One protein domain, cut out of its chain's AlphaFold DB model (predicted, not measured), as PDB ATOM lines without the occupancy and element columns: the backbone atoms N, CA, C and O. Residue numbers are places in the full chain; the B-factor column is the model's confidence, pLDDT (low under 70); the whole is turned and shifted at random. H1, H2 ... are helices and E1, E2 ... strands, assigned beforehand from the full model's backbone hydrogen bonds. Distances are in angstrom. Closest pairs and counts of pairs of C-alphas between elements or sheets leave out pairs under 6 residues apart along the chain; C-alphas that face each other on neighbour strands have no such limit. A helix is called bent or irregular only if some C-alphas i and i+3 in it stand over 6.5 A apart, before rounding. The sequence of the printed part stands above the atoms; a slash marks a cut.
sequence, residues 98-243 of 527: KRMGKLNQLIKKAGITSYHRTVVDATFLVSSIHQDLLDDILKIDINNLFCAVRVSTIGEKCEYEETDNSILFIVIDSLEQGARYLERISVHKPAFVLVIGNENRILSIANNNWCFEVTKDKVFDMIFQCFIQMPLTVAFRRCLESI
ATOM      1  N   LYS A  98     165.273 146.083 134.837       96.25
ATOM      2  CA  LYS A  98     166.466 145.309 135.205       96.25
ATOM      3  C   LYS A  98     166.116 143.849 135.506       96.25
ATOM      4  O   LYS A  98     166.840 142.947 135.075       96.25
ATOM      5  N   ARG A  99     164.998 143.592 136.191       97.06
ATOM      6  CA  ARG A  99     164.490 142.234 136.476       97.06
ATOM      7  C   ARG A  99     164.056 141.502 135.206       97.06
ATOM      8  O   ARG A  99     164.448 140.351 135.018       97.06
ATOM      9  N   MET A 100     163.344 142.168 134.299       97.69
ATOM     10  CA  MET A 100     162.988 141.627 132.983       97.69
ATOM     11  C   MET A 100     164.243 141.293 132.163       97.69
ATOM     12  O   MET A 100     164.320 140.227 131.554       97.69
ATOM     13  N   GLY A 101     165.268 142.151 132.206       97.69
ATOM     14  CA  GLY A 101     166.573 141.890 131.596       97.69
ATOM     15  C   GLY A 101     167.251 140.633 132.151       97.69
ATOM     16  O   GLY A 101     167.701 139.783 131.378       97.69
ATOM     17  N   LYS A 102     167.262 140.459 133.479       97.25
ATOM     18  CA  LYS A 102     167.772 139.238 134.130       97.25
ATOM     19  C   LYS A 102     166.986 137.992 133.719       97.25
ATOM     20  O   LYS A 102     167.592 136.956 133.453       97.25
ATOM     21  N   LEU A 103     165.659 138.090 133.618       97.75
ATOM     22  CA  LEU A 103     164.814 136.987 133.160       97.75
ATOM     23  C   LEU A 103     165.110 136.617 131.700       97.75
ATOM     24  O   LEU A 103     165.276 135.439 131.394       97.75
ATOM     25  N   ASN A 104     165.289 137.604 130.816       97.31
ATOM     26  CA  ASN A 104     165.694 137.368 129.428       97.31
ATOM     27  C   ASN A 104     167.034 136.631 129.332       97.31
ATOM     28  O   ASN A 104     167.183 135.694 128.546       97.31
ATOM     29  N   GLN A 105     168.017 137.056 130.130       97.25
ATOM     30  CA  GLN A 105     169.324 136.404 130.191       97.25
ATOM     31  C   GLN A 105     169.205 134.964 130.692       97.25
ATOM     32  O   GLN A 105     169.833 134.076 130.119       97.25
ATOM     33  N   LEU A 106     168.377 134.721 131.712       97.25
ATOM     34  CA  LEU A 106     168.126 133.383 132.237       97.25
ATOM     35  C   LEU A 106     167.475 132.473 131.189       97.25
ATOM     36  O   LEU A 106     167.981 131.381 130.950       97.25
ATOM     37  N   ILE A 107     166.414 132.942 130.522       96.81
ATOM     38  CA  ILE A 107     165.714 132.210 129.453       96.81
ATOM     39  C   ILE A 107     166.697 131.788 128.360       96.81
ATOM     40  O   ILE A 107     166.753 130.611 128.003       96.81
ATOM     41  N   LYS A 108     167.523 132.726 127.877       96.50
ATOM     42  CA  LYS A 108     168.543 132.453 126.853       96.50
ATOM     43  C   LYS A 108     169.599 131.464 127.348       96.50
ATOM     44  O   LYS A 108     169.867 130.471 126.682       96.50
ATOM     45  N   LYS A 109     170.190 131.719 128.520       96.69
ATOM     46  CA  LYS A 109     171.299 130.924 129.074       96.69
ATOM     47  C   LYS A 109     170.886 129.493 129.415       96.69
ATOM     48  O   LYS A 109     171.679 128.578 129.229       96.69
ATOM     49  N   ALA A 110     169.678 129.305 129.937       95.06
ATOM     50  CA  ALA A 110     169.152 127.993 130.296       95.06
ATOM     51  C   ALA A 110     168.458 127.275 129.122       95.06
ATOM     52  O   ALA A 110     167.973 126.163 129.313       95.06
ATOM     53  N   GLY A 111     168.410 127.882 127.926       94.56
ATOM     54  CA  GLY A 111     167.800 127.280 126.737       94.56
ATOM     55  C   GLY A 111     166.296 127.038 126.880       94.56
ATOM     56  O   GLY A 111     165.781 126.041 126.381       94.56
ATOM     57  N   ILE A 112     165.588 127.912 127.602       95.56
ATOM     58  CA  ILE A 112     164.163 127.731 127.899       95.56
ATOM     59  C   ILE A 112     163.349 128.069 126.651       95.56
ATOM     60  O   ILE A 112     163.402 129.193 126.156       95.56
ATOM     61  N   THR A 113     162.578 127.102 126.158       92.81
ATOM     62  CA  THR A 113     161.757 127.250 124.945       92.81
ATOM     63  C   THR A 113     160.268 127.422 125.234       92.81
ATOM     64  O   THR A 113     159.554 127.974 124.402       92.81
ATOM     65  N   SER A 114     159.798 126.987 126.408       94.88
ATOM     66  CA  SER A 114     158.397 127.090 126.824       94.88
ATOM     67  C   SER A 114     158.248 128.094 127.964       94.88
ATOM     68  O   SER A 114     158.747 127.876 129.069       94.88
ATOM     69  N   TYR A 115     157.596 129.215 127.662       96.62
ATOM     70  CA  TYR A 115     157.209 130.269 128.595       96.62
ATOM     71  C   TYR A 115     156.070 131.089 127.979       96.62
ATOM     72  O   TYR A 115     155.908 131.141 126.759       96.62
ATOM     73  N   HIS A 116     155.275 131.730 128.825       97.19
ATOM     74  CA  HIS A 116     154.180 132.593 128.420       97.19
ATOM     75  C   HIS A 116     154.724 133.903 127.849       97.19
ATOM     76  O   HIS A 116     155.553 134.569 128.473       97.19
ATOM     77  N   ARG A 117     154.231 134.278 126.666       97.38
ATOM     78  CA  ARG A 117     154.500 135.575 126.045       97.38
ATOM     79  C   ARG A 117     153.251 136.438 126.130       97.38
ATOM     80  O   ARG A 117     152.172 135.977 125.778       97.38
ATOM     81  N   THR A 118     153.417 137.676 126.571       97.81
ATOM     82  CA  THR A 118     152.333 138.654 126.682       97.81
ATOM     83  C   THR A 118     152.468 139.692 125.576       97.81
ATOM     84  O   THR A 118     153.548 140.242 125.371       97.81
ATOM     85  N   VAL A 119     151.373 139.974 124.875       97.88
ATOM     86  CA  VAL A 119     151.253 141.146 124.001       97.88
ATOM     87  C   VAL A 119     150.296 142.098 124.697       97.88
ATOM     88  O   VAL A 119     149.143 141.739 124.900       97.88
ATOM     89  N   VAL A 120     150.804 143.247 125.133       97.94
ATOM     90  CA  VAL A 120     150.036 144.309 125.786       97.94
ATOM     91  C   VAL A 120     149.422 145.185 124.708       97.94
ATOM     92  O   VAL A 120     150.146 145.726 123.874       97.94
ATOM     93  N   ASP A 121     148.108 145.356 124.760       97.75
ATOM     94  CA  ASP A 121     147.366 146.188 123.817       97.75
ATOM     95  C   ASP A 121     147.117 147.564 124.433       97.75
ATOM     96  O   ASP A 121     146.170 147.775 125.189       97.75
ATOM     97  N   ALA A 122     148.023 148.498 124.156       98.06
ATOM     98  CA  ALA A 122     147.945 149.856 124.668       98.06
ATOM     99  C   ALA A 122     147.114 150.717 123.720       98.06
ATOM    100  O   ALA A 122     147.521 151.000 122.590       98.06
ATOM    101  N   THR A 123     145.941 151.127 124.182       98.00
ATOM    102  CA  THR A 123     145.034 151.974 123.415       98.00
ATOM    103  C   THR A 123     145.082 153.393 123.954       98.00
ATOM    104  O   THR A 123     144.905 153.603 125.151       98.00
ATOM    105  N   PHE A 124     145.316 154.362 123.074       97.94
ATOM    106  CA  PHE A 124     145.425 155.776 123.417       97.94
ATOM    107  C   PHE A 124     144.243 156.566 122.863       97.94
ATOM    108  O   PHE A 124     144.021 156.618 121.652       97.94
ATOM    109  N   LEU A 125     143.521 157.230 123.754       96.25
ATOM    110  CA  LEU A 125     142.666 158.356 123.420       96.25
ATOM    111  C   LEU A 125     143.486 159.635 123.608       96.25
ATOM    112  O   LEU A 125     143.966 159.893 124.706       96.25
ATOM    113  N   VAL A 126     143.644 160.433 122.554       95.69
ATOM    114  CA  VAL A 126     144.382 161.704 122.610       95.69
ATOM    115  C   VAL A 126     143.451 162.826 122.185       95.69
ATOM    116  O   VAL A 126     142.844 162.735 121.114       95.69
ATOM    117  N   SER A 127     143.328 163.868 123.009       93.00
ATOM    118  CA  SER A 127     142.445 164.997 122.709       93.00
ATOM    119  C   SER A 127     142.864 165.712 121.425       93.00
ATOM    120  O   SER A 127     144.023 165.675 120.997       93.00
ATOM    121  N   SER A 128     141.907 166.388 120.792       90.19
ATOM    122  CA  SER A 128     142.158 167.185 119.581       90.19
ATOM    123  C   SER A 128     143.248 168.263 119.739       90.19
ATOM    124  O   SER A 128     143.859 168.657 118.747       90.19
ATOM    125  N   ILE A 129     143.538 168.707 120.967       91.06
ATOM    126  CA  ILE A 129     144.570 169.713 121.267       91.06
ATOM    127  C   ILE A 129     145.978 169.101 121.266       91.06
ATOM    128  O   ILE A 129     146.935 169.768 120.879       91.06
ATOM    129  N   HIS A 130     146.109 167.833 121.662       92.38
ATOM    130  CA  HIS A 130     147.393 167.146 121.839       92.38
ATOM    131  C   HIS A 130     147.730 166.178 120.700       92.38
ATOM    132  O   HIS A 130     148.507 165.238 120.870       92.38
ATOM    133  N   GLN A 131     147.156 166.405 119.517       91.94
ATOM    134  CA  GLN A 131     147.402 165.581 118.328       91.94
ATOM    135  C   GLN A 131     148.875 165.591 117.899       91.94
ATOM    136  O   GLN A 131     149.320 164.659 117.238       91.94
ATOM    137  N   ASP A 132     149.650 166.599 118.309       94.12
ATOM    138  CA  ASP A 132     151.092 166.662 118.076       94.12
ATOM    139  C   ASP A 132     151.871 165.525 118.761       94.12
ATOM    140  O   ASP A 132     152.964 165.187 118.317       94.12
ATOM    141  N   LEU A 133     151.305 164.895 119.796       95.06
ATOM    142  CA  LEU A 133     151.916 163.758 120.489       95.06
ATOM    143  C   LEU A 133     151.652 162.409 119.798       95.06
ATOM    144  O   LEU A 133     152.308 161.421 120.128       95.06
ATOM    145  N   LEU A 134     150.697 162.333 118.863       93.56
ATOM    146  CA  LEU A 134     150.232 161.062 118.294       93.56
ATOM    147  C   LEU A 134     151.321 160.290 117.557       93.56
ATOM    148  O   LEU A 134     151.449 159.083 117.760       93.56
ATOM    149  N   ASP A 135     152.104 160.973 116.722       94.19
ATOM    150  CA  ASP A 135     153.160 160.329 115.940       94.19
ATOM    151  C   ASP A 135     154.208 159.684 116.848       94.19
ATOM    152  O   ASP A 135     154.720 158.609 116.543       94.19
ATOM    153  N   ASP A 136     154.523 160.320 117.974       96.69
ATOM    154  CA  ASP A 136     155.504 159.811 118.927       96.69
ATOM    155  C   ASP A 136     154.909 158.728 119.838       96.69
ATOM    156  O   ASP A 136     155.590 157.747 120.133       96.69
ATOM    157  N   ILE A 137     153.619 158.817 120.189       96.81
ATOM    158  CA  ILE A 137     152.882 157.734 120.861       96.81
ATOM    159  C   ILE A 137     152.883 156.466 119.999       96.81
ATOM    160  O   ILE A 137     153.209 155.386 120.489       96.81
ATOM    161  N   LEU A 138     152.584 156.581 118.702       96.25
ATOM    162  CA  LEU A 138     152.569 155.442 117.775       96.25
ATOM    163  C   LEU A 138     153.958 154.817 117.554       96.25
ATOM    164  O   LEU A 138     154.044 153.663 117.139       96.25
ATOM    165  N   LYS A 139     155.040 155.550 117.847       96.19
ATOM    166  CA  LYS A 139     156.429 155.059 117.791       96.19
ATOM    167  C   LYS A 139     156.904 154.399 119.086       96.19
ATOM    168  O   LYS A 139     158.044 153.934 119.115       96.19
ATOM    169  N   ILE A 140     156.097 154.365 120.151       96.88
ATOM    170  CA  ILE A 140     156.481 153.690 121.396       96.88
ATOM    171  C   ILE A 140     156.785 152.218 121.087       96.88
ATOM    172  O   ILE A 140     155.906 151.442 120.714       96.88
ATOM    173  N   ASP A 141     158.047 151.843 121.279       94.00
ATOM    174  CA  ASP A 141     158.566 150.508 121.003       94.00
ATOM    175  C   ASP A 141     159.064 149.869 122.303       94.00
ATOM    176  O   ASP A 141     160.149 150.168 122.808       94.00
ATOM    177  N   ILE A 142     158.238 148.991 122.875       94.88
ATOM    178  CA  ILE A 142     158.572 148.224 124.077       94.88
ATOM    179  C   ILE A 142     158.471 146.744 123.733       94.88
ATOM    180  O   ILE A 142     157.387 146.161 123.701       94.88
ATOM    181  N   ASN A 143     159.627 146.122 123.508       94.38
ATOM    182  CA  ASN A 143     159.714 144.728 123.098       94.38
ATOM    183  C   ASN A 143     160.858 143.989 123.803       94.38
ATOM    184  O   ASN A 143     161.972 144.490 123.961       94.38
ATOM    185  N   ASN A 144     160.589 142.754 124.223       93.44
ATOM    186  CA  ASN A 144     161.589 141.805 124.700       93.44
ATOM    187  C   ASN A 144     161.181 140.353 124.366       93.44
ATOM    188  O   ASN A 144     160.246 140.121 123.609       93.44
ATOM    189  N   LEU A 145     161.890 139.347 124.899       95.06
ATOM    190  CA  LEU A 145     161.647 137.939 124.539       95.06
ATOM    191  C   LEU A 145     160.232 137.436 124.855       95.06
ATOM    192  O   LEU A 145     159.757 136.517 124.189       95.06
ATOM    193  N   PHE A 146     159.602 137.974 125.896       96.69
ATOM    194  CA  PHE A 146     158.332 137.485 126.432       96.69
ATOM    195  C   PHE A 146     157.253 138.566 126.542       96.69
ATOM    196  O   PHE A 146     156.147 138.265 126.981       96.69
ATOM    197  N   CYS A 147     157.553 139.806 126.167       97.00
ATOM    198  CA  CYS A 147     156.634 140.929 126.249       97.00
ATOM    199  C   CYS A 147     156.771 141.809 125.009       97.00
ATOM    200  O   CYS A 147     157.886 142.177 124.646       97.00
ATOM    201  N   ALA A 148     155.641 142.174 124.418       97.56
ATOM    202  CA  ALA A 148     155.540 143.163 123.355       97.56
ATOM    203  C   ALA A 148     154.420 144.147 123.687       97.56
ATOM    204  O   ALA A 148     153.407 143.732 124.250       97.56
ATOM    205  N   VAL A 149     154.582 145.421 123.345       98.00
ATOM    206  CA  VAL A 149     153.510 146.420 123.422       98.00
ATOM    207  C   VAL A 149     153.067 146.760 122.008       98.00
ATOM    208  O   VAL A 149     153.872 147.169 121.175       98.00
ATOM    209  N   ARG A 150     151.775 146.582 121.740       97.38
ATOM    210  CA  ARG A 150     151.119 147.029 120.518       97.38
ATOM    211  C   ARG A 150     150.340 148.292 120.838       97.38
ATOM    212  O   ARG A 150     149.432 148.270 121.665       97.38
ATOM    213  N   VAL A 151     150.712 149.379 120.178       97.75
ATOM    214  CA  VAL A 151     150.073 150.679 120.360       97.75
ATOM    215  C   VAL A 151     148.981 150.869 119.317       97.75
ATOM    216  O   VAL A 151     149.165 150.566 118.140       97.75
ATOM    217  N   SER A 152     147.835 151.363 119.765       96.25
ATOM    218  CA  SER A 152     146.697 151.741 118.931       96.25
ATOM    219  C   SER A 152     146.106 153.052 119.433       96.25
ATOM    220  O   SER A 152     146.296 153.419 120.592       96.25
ATOM    221  N   THR A 153     145.380 153.756 118.571       95.38
ATOM    222  CA  THR A 153     144.662 154.978 118.938       95.38
ATOM    223  C   THR A 153     143.171 154.800 118.703       95.38
ATOM    224  O   THR A 153     142.751 154.052 117.817       95.38
ATOM    225  N   ILE A 154     142.364 155.483 119.508       94.06
ATOM    226  CA  ILE A 154     140.908 155.525 119.368       94.06
ATOM    227  C   ILE A 154     140.436 156.973 119.325       94.06
ATOM    228  O   ILE A 154     141.010 157.853 119.965       94.06
ATOM    229  N   GLY A 155     139.390 157.231 118.543       87.94
ATOM    230  CA  GLY A 155     138.760 158.548 118.499       87.94
ATOM    231  C   GLY A 155     137.848 158.783 119.704       87.94
ATOM    232  O   GLY A 155     137.288 157.840 120.255       87.94
ATOM    233  N   GLU A 156     137.596 160.050 120.044       81.88
ATOM    234  CA  GLU A 156     136.740 160.474 121.176       81.88
ATOM    235  C   GLU A 156     135.296 159.927 121.126       81.88
ATOM    236  O   GLU A 156     134.583 159.872 122.133       81.88
ATOM    237  N   LYS A 157     134.832 159.528 119.938       83.88
ATOM    238  CA  LYS A 157     133.495 158.953 119.739       83.88
ATOM    239  C   LYS A 157     133.464 157.429 119.824       83.88
ATOM    240  O   LYS A 157     132.366 156.891 119.928       83.88
ATOM    241  N   CYS A 158     134.617 156.767 119.783       86.25
ATOM    242  CA  CYS A 158     134.731 155.315 119.800       86.25
ATOM    243  C   CYS A 158     134.752 154.778 121.235       86.25
ATOM    244  O   CYS A 158     135.267 155.428 122.146       86.25
ATOM    245  N   GLU A 159     134.221 153.574 121.417       87.81
ATOM    246  CA  GLU A 159     134.250 152.865 122.695       87.81
ATOM    247  C   GLU A 159     135.507 152.000 122.798       87.81
ATOM    248  O   GLU A 159     135.997 151.456 121.806       87.81
ATOM    249  N   TYR A 160     136.049 151.920 124.009       93.56
ATOM    250  CA  TYR A 160     137.163 151.047 124.343       93.56
ATOM    251  C   TYR A 160     136.627 149.695 124.816       93.56
ATOM    252  O   TYR A 160     135.841 149.639 125.762       93.56
ATOM    253  N   GLU A 161     137.085 148.614 124.187       91.00
ATOM    254  CA  GLU A 161     136.784 147.246 124.609       91.00
ATOM    255  C   GLU A 161     137.949 146.683 125.430       91.00
ATOM    256  O   GLU A 161     139.062 146.492 124.930       91.00
ATOM    257  N   GLU A 162     137.698 146.421 126.712       93.88
ATOM    258  CA  GLU A 162     138.700 145.864 127.614       93.88
ATOM    259  C   GLU A 162     138.899 144.357 127.377       93.88
ATOM    260  O   GLU A 162     137.957 143.572 127.304       93.88
ATOM    261  N   THR A 163     140.160 143.941 127.307       93.88
ATOM    262  CA  THR A 163     140.614 142.548 127.244       93.88
ATOM    263  C   THR A 163     141.618 142.283 128.362       93.88
ATOM    264  O   THR A 163     142.135 143.207 128.994       93.88
ATOM    265  N   ASP A 164     142.000 141.022 128.571       90.25
ATOM    266  CA  ASP A 164     142.969 140.632 129.604       90.25
ATOM    267  C   ASP A 164     144.329 141.336 129.500       90.25
ATOM    268  O   ASP A 164     144.977 141.560 130.528       90.25
ATOM    269  N   ASN A 165     144.758 141.729 128.297       93.31
ATOM    270  CA  ASN A 165     146.065 142.356 128.061       93.31
ATOM    271  C   ASN A 165     145.988 143.811 127.615       93.31
ATOM    272  O   ASN A 165     147.034 144.436 127.427       93.31
ATOM    273  N   SER A 166     144.786 144.350 127.430       95.69
ATOM    274  CA  SER A 166     144.651 145.740 127.040       95.69
ATOM    275  C   SER A 166     144.787 146.674 128.238       95.69
ATOM    276  O   SER A 166     144.550 146.291 129.393       95.69
ATOM    277  N   ILE A 167     145.191 147.902 127.934       97.19
ATOM    278  CA  ILE A 167     145.243 149.027 128.861       97.19
ATOM    279  C   ILE A 167     144.839 150.301 128.117       97.19
ATOM    280  O   ILE A 167     145.199 150.479 126.950       97.19
ATOM    281  N   LEU A 168     144.067 151.159 128.778       97.94
ATOM    282  CA  LEU A 168     143.598 152.419 128.219       97.94
ATOM    283  C   LEU A 168     144.420 153.583 128.776       97.94
ATOM    284  O   LEU A 168     144.530 153.753 129.990       97.94
ATOM    285  N   PHE A 169     144.950 154.395 127.870       98.19
ATOM    286  CA  PHE A 169     145.573 155.679 128.150       98.19
ATOM    287  C   PHE A 169     144.697 156.799 127.597       98.19
ATOM    288  O   PHE A 169     144.252 156.738 126.451       98.19
ATOM    289  N   ILE A 170     144.466 157.835 128.396       97.31
ATOM    290  CA  ILE A 170     143.674 159.007 128.026       97.31
ATOM    291  C   ILE A 170     144.555 160.241 128.215       97.31
ATOM    292  O   ILE A 170     144.866 160.597 129.344       97.31
ATOM    293  N   VAL A 171     144.967 160.887 127.125       97.25
ATOM    294  CA  VAL A 171     145.812 162.091 127.133       97.25
ATOM    295  C   VAL A 171     144.954 163.294 126.761       97.25
ATOM    296  O   VAL A 171     144.474 163.402 125.631       97.25
ATOM    297  N   ILE A 172     144.729 164.178 127.726       95.44
ATOM    298  CA  ILE A 172     143.703 165.228 127.681       95.44
ATOM    299  C   ILE A 172     144.200 166.512 128.350       95.44
ATOM    300  O   ILE A 172     145.232 166.520 129.009       95.44
ATOM    301  N   ASP A 173     143.445 167.594 128.204       91.25
ATOM    302  CA  ASP A 173     143.755 168.912 128.775       91.25
ATOM    303  C   ASP A 173     142.968 169.232 130.060       91.25
ATOM    304  O   ASP A 173     143.331 170.145 130.799       91.25
ATOM    305  N   SER A 174     141.907 168.476 130.376       91.62
ATOM    306  CA  SER A 174     141.115 168.681 131.597       91.62
ATOM    307  C   SER A 174     140.518 167.390 132.159       91.62
ATOM    308  O   SER A 174     140.070 166.521 131.413       91.62
ATOM    309  N   LEU A 175     140.439 167.280 133.492       90.56
ATOM    310  CA  LEU A 175     139.834 166.124 134.176       90.56
ATOM    311  C   LEU A 175     138.381 165.867 133.746       90.56
ATOM    312  O   LEU A 175     137.975 164.715 133.599       90.56
ATOM    313  N   GLU A 176     137.605 166.930 133.507       90.44
ATOM    314  CA  GLU A 176     136.204 166.819 133.086       90.44
ATOM    315  C   GLU A 176     136.052 166.073 131.756       90.44
ATOM    316  O   GLU A 176     135.120 165.286 131.590       90.44
ATOM    317  N   GLN A 177     136.965 166.294 130.807       87.62
ATOM    318  CA  GLN A 177     136.932 165.613 129.515       87.62
ATOM    319  C   GLN A 177     137.167 164.105 129.676       87.62
ATOM    320  O   GLN A 177     136.458 163.302 129.068       87.62
ATOM    321  N   GLY A 178     138.120 163.726 130.530       88.56
ATOM    322  CA  GLY A 178     138.429 162.329 130.834       88.56
ATOM    323  C   GLY A 178     137.271 161.627 131.531       88.56
ATOM    324  O   GLY A 178     136.880 160.536 131.121       88.56
ATOM    325  N   ALA A 179     136.669 162.288 132.523       90.06
ATOM    326  CA  ALA A 179     135.503 161.776 133.237       90.06
ATOM    327  C   ALA A 179     134.322 161.510 132.290       90.06
ATOM    328  O   ALA A 179     133.781 160.407 132.285       90.06
ATOM    329  N   ARG A 180     133.990 162.462 131.402       90.88
ATOM    330  CA  ARG A 180     132.916 162.296 130.402       90.88
ATOM    331  C   ARG A 180     133.148 161.120 129.455       90.88
ATOM    332  O   ARG A 180     132.188 160.514 128.986       90.88
ATOM    333  N   TYR A 181     134.403 160.817 129.120       91.12
ATOM    334  CA  TYR A 181     134.720 159.642 128.310       91.12
ATOM    335  C   TYR A 181     134.544 158.349 129.116       91.12
ATOM    336  O   TYR A 181     133.892 157.418 128.647       91.12
ATOM    337  N   LEU A 182     135.067 158.314 130.344       92.94
ATOM    338  CA  LEU A 182     134.988 157.153 131.231       92.94
ATOM    339  C   LEU A 182     133.553 156.806 131.651       92.94
ATOM    340  O   LEU A 182     133.255 155.634 131.823       92.94
ATOM    341  N   GLU A 183     132.644 157.780 131.751       92.06
ATOM    342  CA  GLU A 183     131.210 157.544 132.000       92.06
ATOM    343  C   GLU A 183     130.521 156.735 130.887       92.06
ATOM    344  O   GLU A 183     129.468 156.137 131.111       92.06
ATOM    345  N   ARG A 184     131.096 156.719 129.679       90.88
ATOM    346  CA  ARG A 184     130.533 156.038 128.505       90.88
ATOM    347  C   ARG A 184     131.039 154.610 128.334       90.88
ATOM    348  O   ARG A 184     130.530 153.907 127.468       90.88
ATOM    349  N   ILE A 185     132.033 154.190 129.115       92.12
ATOM    350  CA  ILE A 185     132.653 152.867 129.008       92.12
ATOM    351  C   ILE A 185     132.692 152.170 130.367       92.12
ATOM    352  O   ILE A 185     132.641 152.802 131.418       92.12
ATOM    353  N   SER A 186     132.796 150.845 130.354       89.25
ATOM    354  CA  SER A 186     133.014 150.054 131.564       89.25
ATOM    355  C   SER A 186     134.421 149.472 131.525       89.25
ATOM    356  O   SER A 186     134.768 148.759 130.586       89.25
ATOM    357  N   VAL A 187     135.233 149.807 132.527       92.19
ATOM    358  CA  VAL A 187     136.607 149.312 132.675       92.19
ATOM    359  C   VAL A 187     136.780 148.716 134.066       92.19
ATOM    360  O   VAL A 187     136.371 149.324 135.059       92.19
ATOM    361  N   HIS A 188     137.358 147.518 134.140       91.12
ATOM    362  CA  HIS A 188     137.694 146.865 135.408       91.12
ATOM    363  C   HIS A 188     139.117 147.206 135.842       91.12
ATOM    364  O   HIS A 188     139.420 147.206 137.035       91.12
ATOM    365  N   LYS A 189     140.008 147.481 134.885       93.62
ATOM    366  CA  LYS A 189     141.339 148.024 135.141       93.62
ATOM    367  C   LYS A 189     141.261 149.547 135.143       93.62
ATOM    368  O   LYS A 189     140.537 150.110 134.319       93.62
ATOM    369  N   PRO A 190     142.035 150.240 135.990       95.19
ATOM    370  CA  PRO A 190     142.070 151.686 135.919       95.19
ATOM    371  C   PRO A 190     142.649 152.143 134.578       95.19
ATOM    372  O   PRO A 190     143.739 151.728 134.180       95.19
ATOM    373  N   ALA A 191     141.929 153.029 133.896       97.06
ATOM    374  CA  ALA A 191     142.499 153.792 132.797       97.06
ATOM    375  C   ALA A 191     143.538 154.785 133.340       97.06
ATOM    376  O   ALA A 191     143.312 155.429 134.369       97.06
ATOM    377  N   PHE A 192     144.656 154.947 132.635       98.06
ATOM    378  CA  PHE A 192     145.649 155.967 132.958       98.06
ATOM    379  C   PHE A 192     145.264 157.281 132.281       98.06
ATOM    380  O   PHE A 192     145.316 157.393 131.056       98.06
ATOM    381  N   VAL A 193     144.871 158.275 133.073       98.00
ATOM    382  CA  VAL A 193     144.462 159.594 132.585       98.00
ATOM    383  C   VAL A 193     145.600 160.584 132.814       98.00
ATOM    384  O   VAL A 193     145.982 160.855 133.949       98.00
ATOM    385  N   LEU A 194     146.153 161.116 131.731       98.25
ATOM    386  CA  LEU A 194     147.246 162.077 131.726       98.25
ATOM    387  C   LEU A 194     146.684 163.438 131.312       98.25
ATOM    388  O   LEU A 194     146.380 163.668 130.141       98.25
ATOM    389  N   VAL A 195     146.547 164.328 132.289       97.94
ATOM    390  CA  VAL A 195     146.135 165.718 132.091       97.94
ATOM    391  C   VAL A 195     147.380 166.555 131.828       97.94
ATOM    392  O   VAL A 195     148.233 166.695 132.707       97.94
ATOM    393  N   ILE A 196     147.501 167.106 130.622       96.94
ATOM    394  CA  ILE A 196     148.625 167.968 130.258       96.94
ATOM    395  C   ILE A 196     148.481 169.306 130.985       96.94
ATOM    396  O   ILE A 196     147.587 170.095 130.684       96.94
ATOM    397  N   GLY A 197     149.373 169.552 131.942       95.12
ATOM    398  CA  GLY A 197     149.327 170.705 132.837       95.12
ATOM    399  C   GLY A 197     150.696 171.336 133.074       95.12
ATOM    400  O   GLY A 197     151.590 171.271 132.225       95.12
ATOM    401  N   ASN A 198     150.847 171.971 134.237       95.12
ATOM    402  CA  ASN A 198     152.059 172.712 134.613       95.12
ATOM    403  C   ASN A 198     152.851 172.037 135.740       95.12
ATOM    404  O   ASN A 198     153.992 172.418 136.000       95.12
ATOM    405  N   GLU A 199     152.262 171.044 136.401       96.00
ATOM    406  CA  GLU A 199     152.897 170.270 137.463       96.00
ATOM    407  C   GLU A 199     152.995 168.784 137.092       96.00
ATOM    408  O   GLU A 199     152.397 168.320 136.125       96.00
ATOM    409  N   ASN A 200     153.771 168.033 137.877       96.31
ATOM    410  CA  ASN A 200     153.875 166.578 137.786       96.31
ATOM    411  C   ASN A 200     153.387 165.983 139.111       96.31
ATOM    412  O   ASN A 200     154.144 165.943 140.083       96.31
ATOM    413  N   ARG A 201     152.110 165.595 139.180       96.12
ATOM    414  CA  ARG A 201     151.469 165.134 140.424       96.12
ATOM    415  C   ARG A 201     150.285 164.209 140.169       96.12
ATOM    416  O   ARG A 201     149.673 164.232 139.108       96.12
ATOM    417  N   ILE A 202     149.928 163.432 141.184       97.38
ATOM    418  CA  ILE A 202     148.706 162.625 141.185       97.38
ATOM    419  C   ILE A 202     147.510 163.545 141.463       97.38
ATOM    420  O   ILE A 202     147.559 164.360 142.385       97.38
ATOM    421  N   LEU A 203     146.450 163.414 140.665       96.00
ATOM    422  CA  LEU A 203     145.197 164.163 140.811       96.00
ATOM    423  C   LEU A 203     144.112 163.327 141.492       96.00
ATOM    424  O   LEU A 203     143.396 163.832 142.353       96.00
ATOM    425  N   SER A 204     143.988 162.049 141.124       95.31
ATOM    426  CA  SER A 204     143.034 161.124 141.740       95.31
ATOM    427  C   SER A 204     143.441 159.671 141.520       95.31
ATOM    428  O   SER A 204     143.990 159.324 140.478       95.31
ATOM    429  N   ILE A 205     143.109 158.809 142.480       95.88
ATOM    430  CA  ILE A 205     143.287 157.357 142.397       95.88
ATOM    431  C   ILE A 205     141.934 156.719 142.705       95.88
ATOM    432  O   ILE A 205     141.443 156.832 143.824       95.88
ATOM    433  N   ALA A 206     141.323 156.091 141.704       93.50
ATOM    434  CA  ALA A 206     140.022 155.436 141.801       93.50
ATOM    435  C   ALA A 206     140.058 154.038 141.163       93.50
ATOM    436  O   ALA A 206     141.013 153.680 140.473       93.50
ATOM    437  N   ASN A 207     138.996 153.251 141.365       91.75
ATOM    438  CA  ASN A 207     138.896 151.881 140.840       91.75
ATOM    439  C   ASN A 207     138.963 151.824 139.302       91.75
ATOM    440  O   ASN A 207     139.593 150.933 138.741       91.75
ATOM    441  N   ASN A 208     138.339 152.782 138.613       93.31
ATOM    442  CA  ASN A 208     138.241 152.807 137.150       93.31
ATOM    443  C   ASN A 208     139.245 153.754 136.469       93.31
ATOM    444  O   ASN A 208     139.396 153.695 135.249       93.31
ATOM    445  N   ASN A 209     139.926 154.635 137.210       95.31
ATOM    446  CA  ASN A 209     140.896 155.564 136.632       95.31
ATOM    447  C   ASN A 209     141.935 156.057 137.635       95.31
ATOM    448  O   ASN A 209     141.624 156.323 138.798       95.31
ATOM    449  N   TRP A 210     143.162 156.214 137.153       96.69
ATOM    450  CA  TRP A 210     144.259 156.860 137.862       96.69
ATOM    451  C   TRP A 210     144.657 158.107 137.074       96.69
ATOM    452  O   TRP A 210     145.096 158.003 135.927       96.69
ATOM    453  N   CYS A 211     144.461 159.281 137.675       97.44
ATOM    454  CA  CYS A 211     144.662 160.572 137.027       97.44
ATOM    455  C   CYS A 211     145.949 161.244 137.497       97.44
ATOM    456  O   CYS A 211     146.187 161.393 138.699       97.44
ATOM    457  N   PHE A 212     146.719 161.743 136.538       97.94
ATOM    458  CA  PHE A 212     147.981 162.436 136.750       97.94
ATOM    459  C   PHE A 212     147.964 163.767 136.005       97.94
ATOM    460  O   PHE A 212     147.577 163.821 134.840       97.94
ATOM    461  N   GLU A 213     148.407 164.831 136.666       97.88
ATOM    462  CA  GLU A 213     148.849 166.042 135.985       97.88
ATOM    463  C   GLU A 213     150.297 165.835 135.560       97.88
ATOM    464  O   GLU A 213     151.115 165.367 136.360       97.88
ATOM    465  N   VAL A 214     150.604 166.157 134.309       97.88
ATOM    466  CA  VAL A 214     151.939 165.972 133.751       97.88
ATOM    467  C   VAL A 214     152.321 167.152 132.869       97.88
ATOM    468  O   VAL A 214     151.535 167.614 132.038       97.88
ATOM    469  N   THR A 215     153.551 167.638 133.019       97.44
ATOM    470  CA  THR A 215     154.094 168.648 132.111       97.44
ATOM    471  C   THR A 215     154.362 168.035 130.744       97.44
ATOM    472  O   THR A 215     154.702 166.858 130.618       97.44
ATOM    473  N   LYS A 216     154.232 168.829 129.677       94.19
ATOM    474  CA  LYS A 216     154.336 168.318 128.300       94.19
ATOM    475  C   LYS A 216     155.659 167.586 128.012       94.19
ATOM    476  O   LYS A 216     155.666 166.599 127.285       94.19
ATOM    477  N   ASP A 217     156.764 168.025 128.610       95.69
ATOM    478  CA  ASP A 217     158.085 167.392 128.493       95.69
ATOM    479  C   ASP A 217     158.204 166.053 129.247       95.69
ATOM    480  O   ASP A 217     159.118 165.276 128.973       95.69
ATOM    481  N   LYS A 218     157.279 165.762 130.169       97.81
ATOM    482  CA  LYS A 218     157.257 164.564 131.023       97.81
ATOM    483  C   LYS A 218     156.202 163.530 130.651       97.81
ATOM    484  O   LYS A 218     156.146 162.474 131.277       97.81
ATOM    485  N   VAL A 219     155.417 163.769 129.602       96.88
ATOM    486  CA  VAL A 219     154.336 162.863 129.172       96.88
ATOM    487  C   VAL A 219     154.843 161.448 128.918       96.88
ATOM    488  O   VAL A 219     154.291 160.492 129.454       96.88
ATOM    489  N   PHE A 220     155.917 161.298 128.141       97.44
ATOM    490  CA  PHE A 220     156.454 159.975 127.824       97.44
ATOM    491  C   PHE A 220     157.073 159.294 129.044       97.44
ATOM    492  O   PHE A 220     156.853 158.100 129.227       97.44
ATOM    493  N   ASP A 221     157.762 160.044 129.913       96.94
ATOM    494  CA  ASP A 221     158.262 159.521 131.190       96.94
ATOM    495  C   ASP A 221     157.097 158.917 132.000       96.94
ATOM    496  O   ASP A 221     157.180 157.764 132.424       96.94
ATOM    497  N   MET A 222     155.977 159.640 132.126       97.50
ATOM    498  CA  MET A 222     154.774 159.171 132.824       97.50
ATOM    499  C   MET A 222     154.126 157.958 132.139       97.50
ATOM    500  O   MET A 222     153.778 156.984 132.808       97.50
ATOM    501  N   ILE A 223     154.016 157.953 130.805       98.06
ATOM    502  CA  ILE A 223     153.515 156.796 130.044       98.06
ATOM    503  C   ILE A 223     154.371 155.552 130.337       98.06
ATOM    504  O   ILE A 223     153.833 154.482 130.632       98.06
ATOM    505  N   PHE A 224     155.703 155.674 130.312       97.31
ATOM    506  CA  PHE A 224     156.605 154.565 130.636       97.31
ATOM    507  C   PHE A 224     156.479 154.119 132.096       97.31
ATOM    508  O   PHE A 224     156.530 152.917 132.369       97.31
ATOM    509  N   GLN A 225     156.280 155.050 133.031       96.06
ATOM    510  CA  GLN A 225     156.019 154.714 134.430       96.06
ATOM    511  C   GLN A 225     154.725 153.904 134.581       96.06
ATOM    512  O   GLN A 225     154.759 152.851 135.216       96.06
ATOM    513  N   CYS A 226     153.640 154.310 133.919       97.00
ATOM    514  CA  CYS A 226     152.372 153.577 133.897       97.00
ATOM    515  C   CYS A 226     152.538 152.167 133.304       97.00
ATOM    516  O   CYS A 226     152.050 151.185 133.870       97.00
ATOM    517  N   PHE A 227     153.290 152.034 132.199       97.44
ATOM    518  CA  PHE A 227     153.616 150.730 131.614       97.44
ATOM    519  C   PHE A 227     154.344 149.818 132.610       97.44
ATOM    520  O   PHE A 227     153.985 148.646 132.750       97.44
ATOM    521  N   ILE A 228     155.360 150.343 133.300       95.75
ATOM    522  CA  ILE A 228     156.123 149.607 134.314       95.75
ATOM    523  C   ILE A 228     155.214 149.181 135.468       95.75
ATOM    524  O   ILE A 228     155.233 148.011 135.854       95.75
ATOM    525  N   GLN A 229     154.401 150.097 135.987       92.38
ATOM    526  CA  GLN A 229     153.597 149.872 137.183       92.38
ATOM    527  C   GLN A 229     152.556 148.764 136.995       92.38
ATOM    528  O   GLN A 229     152.359 147.944 137.892       92.38
ATOM    529  N   MET A 230     151.935 148.687 135.812       94.00
ATOM    530  CA  MET A 230     150.835 147.753 135.569       94.00
ATOM    531  C   MET A 230     151.131 146.704 134.488       94.00
ATOM    532  O   MET A 230     151.517 145.582 134.841       94.00
ATOM    533  N   PRO A 231     150.979 146.981 133.182       95.62
ATOM    534  CA  PRO A 231     150.964 145.928 132.167       95.62
ATOM    535  C   PRO A 231     152.298 145.176 132.033       95.62
ATOM    536  O   PRO A 231     152.296 143.955 131.855       95.62
ATOM    537  N   LEU A 232     153.447 145.848 132.175       96.56
ATOM    538  CA  LEU A 232     154.752 145.179 132.094       96.56
ATOM    539  C   LEU A 232     155.038 144.330 133.337       96.56
ATOM    540  O   LEU A 232     155.643 143.261 133.223       96.56
ATOM    541  N   THR A 233     154.577 144.768 134.512       95.56
ATOM    542  CA  THR A 233     154.664 143.979 135.746       95.56
ATOM    543  C   THR A 233     153.837 142.696 135.628       95.56
ATOM    544  O   THR A 233     154.329 141.616 135.964       95.56
ATOM    545  N   VAL A 234     152.623 142.773 135.069       95.00
ATOM    546  CA  VAL A 234     151.781 141.594 134.785       95.00
ATOM    547  C   VAL A 234     152.475 140.643 133.810       95.00
ATOM    548  O   VAL A 234     152.583 139.447 134.092       95.00
ATOM    549  N   ALA A 235     152.991 141.162 132.691       96.94
ATOM    550  CA  ALA A 235     153.693 140.363 131.687       96.94
ATOM    551  C   ALA A 235     154.920 139.640 132.272       96.94
ATOM    552  O   ALA A 235     155.148 138.456 132.006       96.94
ATOM    553  N   PHE A 236     155.693 140.337 133.110       97.69
ATOM    554  CA  PHE A 236     156.834 139.771 133.823       97.69
ATOM    555  C   PHE A 236     156.429 138.615 134.743       97.69
ATOM    556  O   PHE A 236     157.048 137.551 134.673       97.69
ATOM    557  N   ARG A 237     155.377 138.784 135.556       95.50
ATOM    558  CA  ARG A 237     154.878 137.734 136.461       95.50
ATOM    559  C   ARG A 237     154.414 136.500 135.698       95.50
ATOM    560  O   ARG A 237     154.900 135.407 135.969       95.50
ATOM    561  N   ARG A 238     153.557 136.680 134.686       95.81
ATOM    562  CA  ARG A 238     153.026 135.569 133.876       95.81
ATOM    563  C   ARG A 238     154.139 134.773 133.203       95.81
ATOM    564  O   ARG A 238     154.113 133.544 133.208       95.81
ATOM    565  N   CYS A 239     155.144 135.459 132.654       97.31
ATOM    566  CA  CYS A 239     156.323 134.791 132.112       97.31
ATOM    567  C   CYS A 239     157.064 134.009 133.209       97.31
ATOM    568  O   CYS A 239     157.296 132.809 133.054       97.31
ATOM    569  N   LEU A 240     157.377 134.649 134.339       96.06
ATOM    570  CA  LEU A 240     158.119 134.037 135.442       96.06
ATOM    571  C   LEU A 240     157.425 132.788 136.013       96.06
ATOM    572  O   LEU A 240     158.096 131.787 136.259       96.06
ATOM    573  N   GLU A 241     156.104 132.822 136.182       94.69
ATOM    574  CA  GLU A 241     155.286 131.715 136.703       94.69
ATOM    575  C   GLU A 241     155.105 130.574 135.697       94.69
ATOM    576  O   GLU A 241     155.016 129.406 136.080       94.69
ATOM    577  N   SER A 242     155.085 130.888 134.401       96.50
ATOM    578  CA  SER A 242     154.942 129.879 133.348       96.50
ATOM    579  C   SER A 242     156.177 128.988 133.177       96.50
ATOM    580  O   SER A 242     156.069 127.872 132.661       96.50
ATOM    581  N   ILE A 243     157.353 129.466 133.598       96.50
ATOM    582  CA  ILE A 243     158.614 128.745 133.432       96.50
ATOM    583  C   ILE A 243     158.688 127.606 134.451       96.50
ATOM    584  O   ILE A 243     158.812 127.815 135.658       96.50
TER     585      ILE A 243
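Overview. This is residues 98 to 243 of the 527 residues of the protein "Bacterial group 2 Ig-like protein" of Catenibacterium mitsuokai (strain DSM 15897 / JCM 10609 / CIP 106738 / RCA14-39) (UniProt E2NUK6). A strongly twisted six-stranded sheet curls round one long helix, H4, with the short helix H2 on the same face and H3 covering part of the other face. H1 lies beyond the sheet, beside the later part of H4. The 146 printed residues hold four named helices and six named strands in the order H1 E1 H2 E2 E3 H3 E4 E5 E6 H4; the mixed sheet runs E2 E1 E3 E4 E6 E5, with E5 alone antiparallel to its neighbour. The class is mixed, helices and strands; the whole is compact, with a radius of gyration of the C-alphas of 16.2 A, yet elongated in outline, 51 by 30 by 27 A.

Arrangement. Edge strand E2, residues 147 to 154, is parallel to E1, residues 118 to 126, at 26 degrees, with N 150 and O 120 2.8 A apart. E1 is parallel to E3, residues 166 to 172, with N 125 and O 169 at 2.8 A. E3 is parallel to E4, residues 191 to 197, with N 194 and O 170 at 2.8 A. E4 is parallel to E6, residues 209 to 215, with N 195 and O 212 at 2.8 A. E6 and edge strand E5, residues 201 to 205, form a hairpin at 170 degrees, with N 203 and O 211 at 2.8 A. H4, residues 216 to 242, is on the sheet; its closest C-alphas to E1 are those of Thr 118 and Ala 235, 5.5 A. H4 is irregular, C-alphas 217 and 220 being 7.6 A apart, and has a kink of 33 degrees near residue 229. H2, residues 131 to 138, runs along E1 at 4 degrees on the local plane, at a height over the sheet of 8.5 A; it is only just irregular, C-alphas 132 and 135 being 7.0 A apart. H3, residues 175 to 182, is on the opposite face, giving three layers, helices on both faces of a sheet. E1, H2, E2 and E3, H3, E4 are strand-helix-strand units, parallel neighbour strands joined through a helix, each with a right-handed crossover. H1, residues 98 to 109, is close but not clearly touching H4, the closest C-alphas being those of Met 100 and Phe 236, 6.5 A. Each O i to N i+4 pair is within hydrogen-bond range in H1 and H3, against 2 of 4 in H2 and 19 of 23 in H4.

Along the chain. H1 begins at C-alpha 98 (166.466, 145.309, 135.205) and spans 16.4 A. E1 spans 24.7 A, E2 22.5 A, E3 19.5 A, E4 18.2 A, E5 11.5 A and E6 19.1 A; H2 spans 11.4 A and H3 10.6 A. H4 spans 38.8 A and ends at C-alpha 242 (154.942, 129.879, 133.348).

Size, cuts and confidence. The C-alphas of Gly 111 and Glu 176, the two farthest apart, are 51.0 A apart. The link from E2 to E3, 11 residues, is long. The printed part has no cut, its mean pLDDT is 95.0, and no printed residue is under 70.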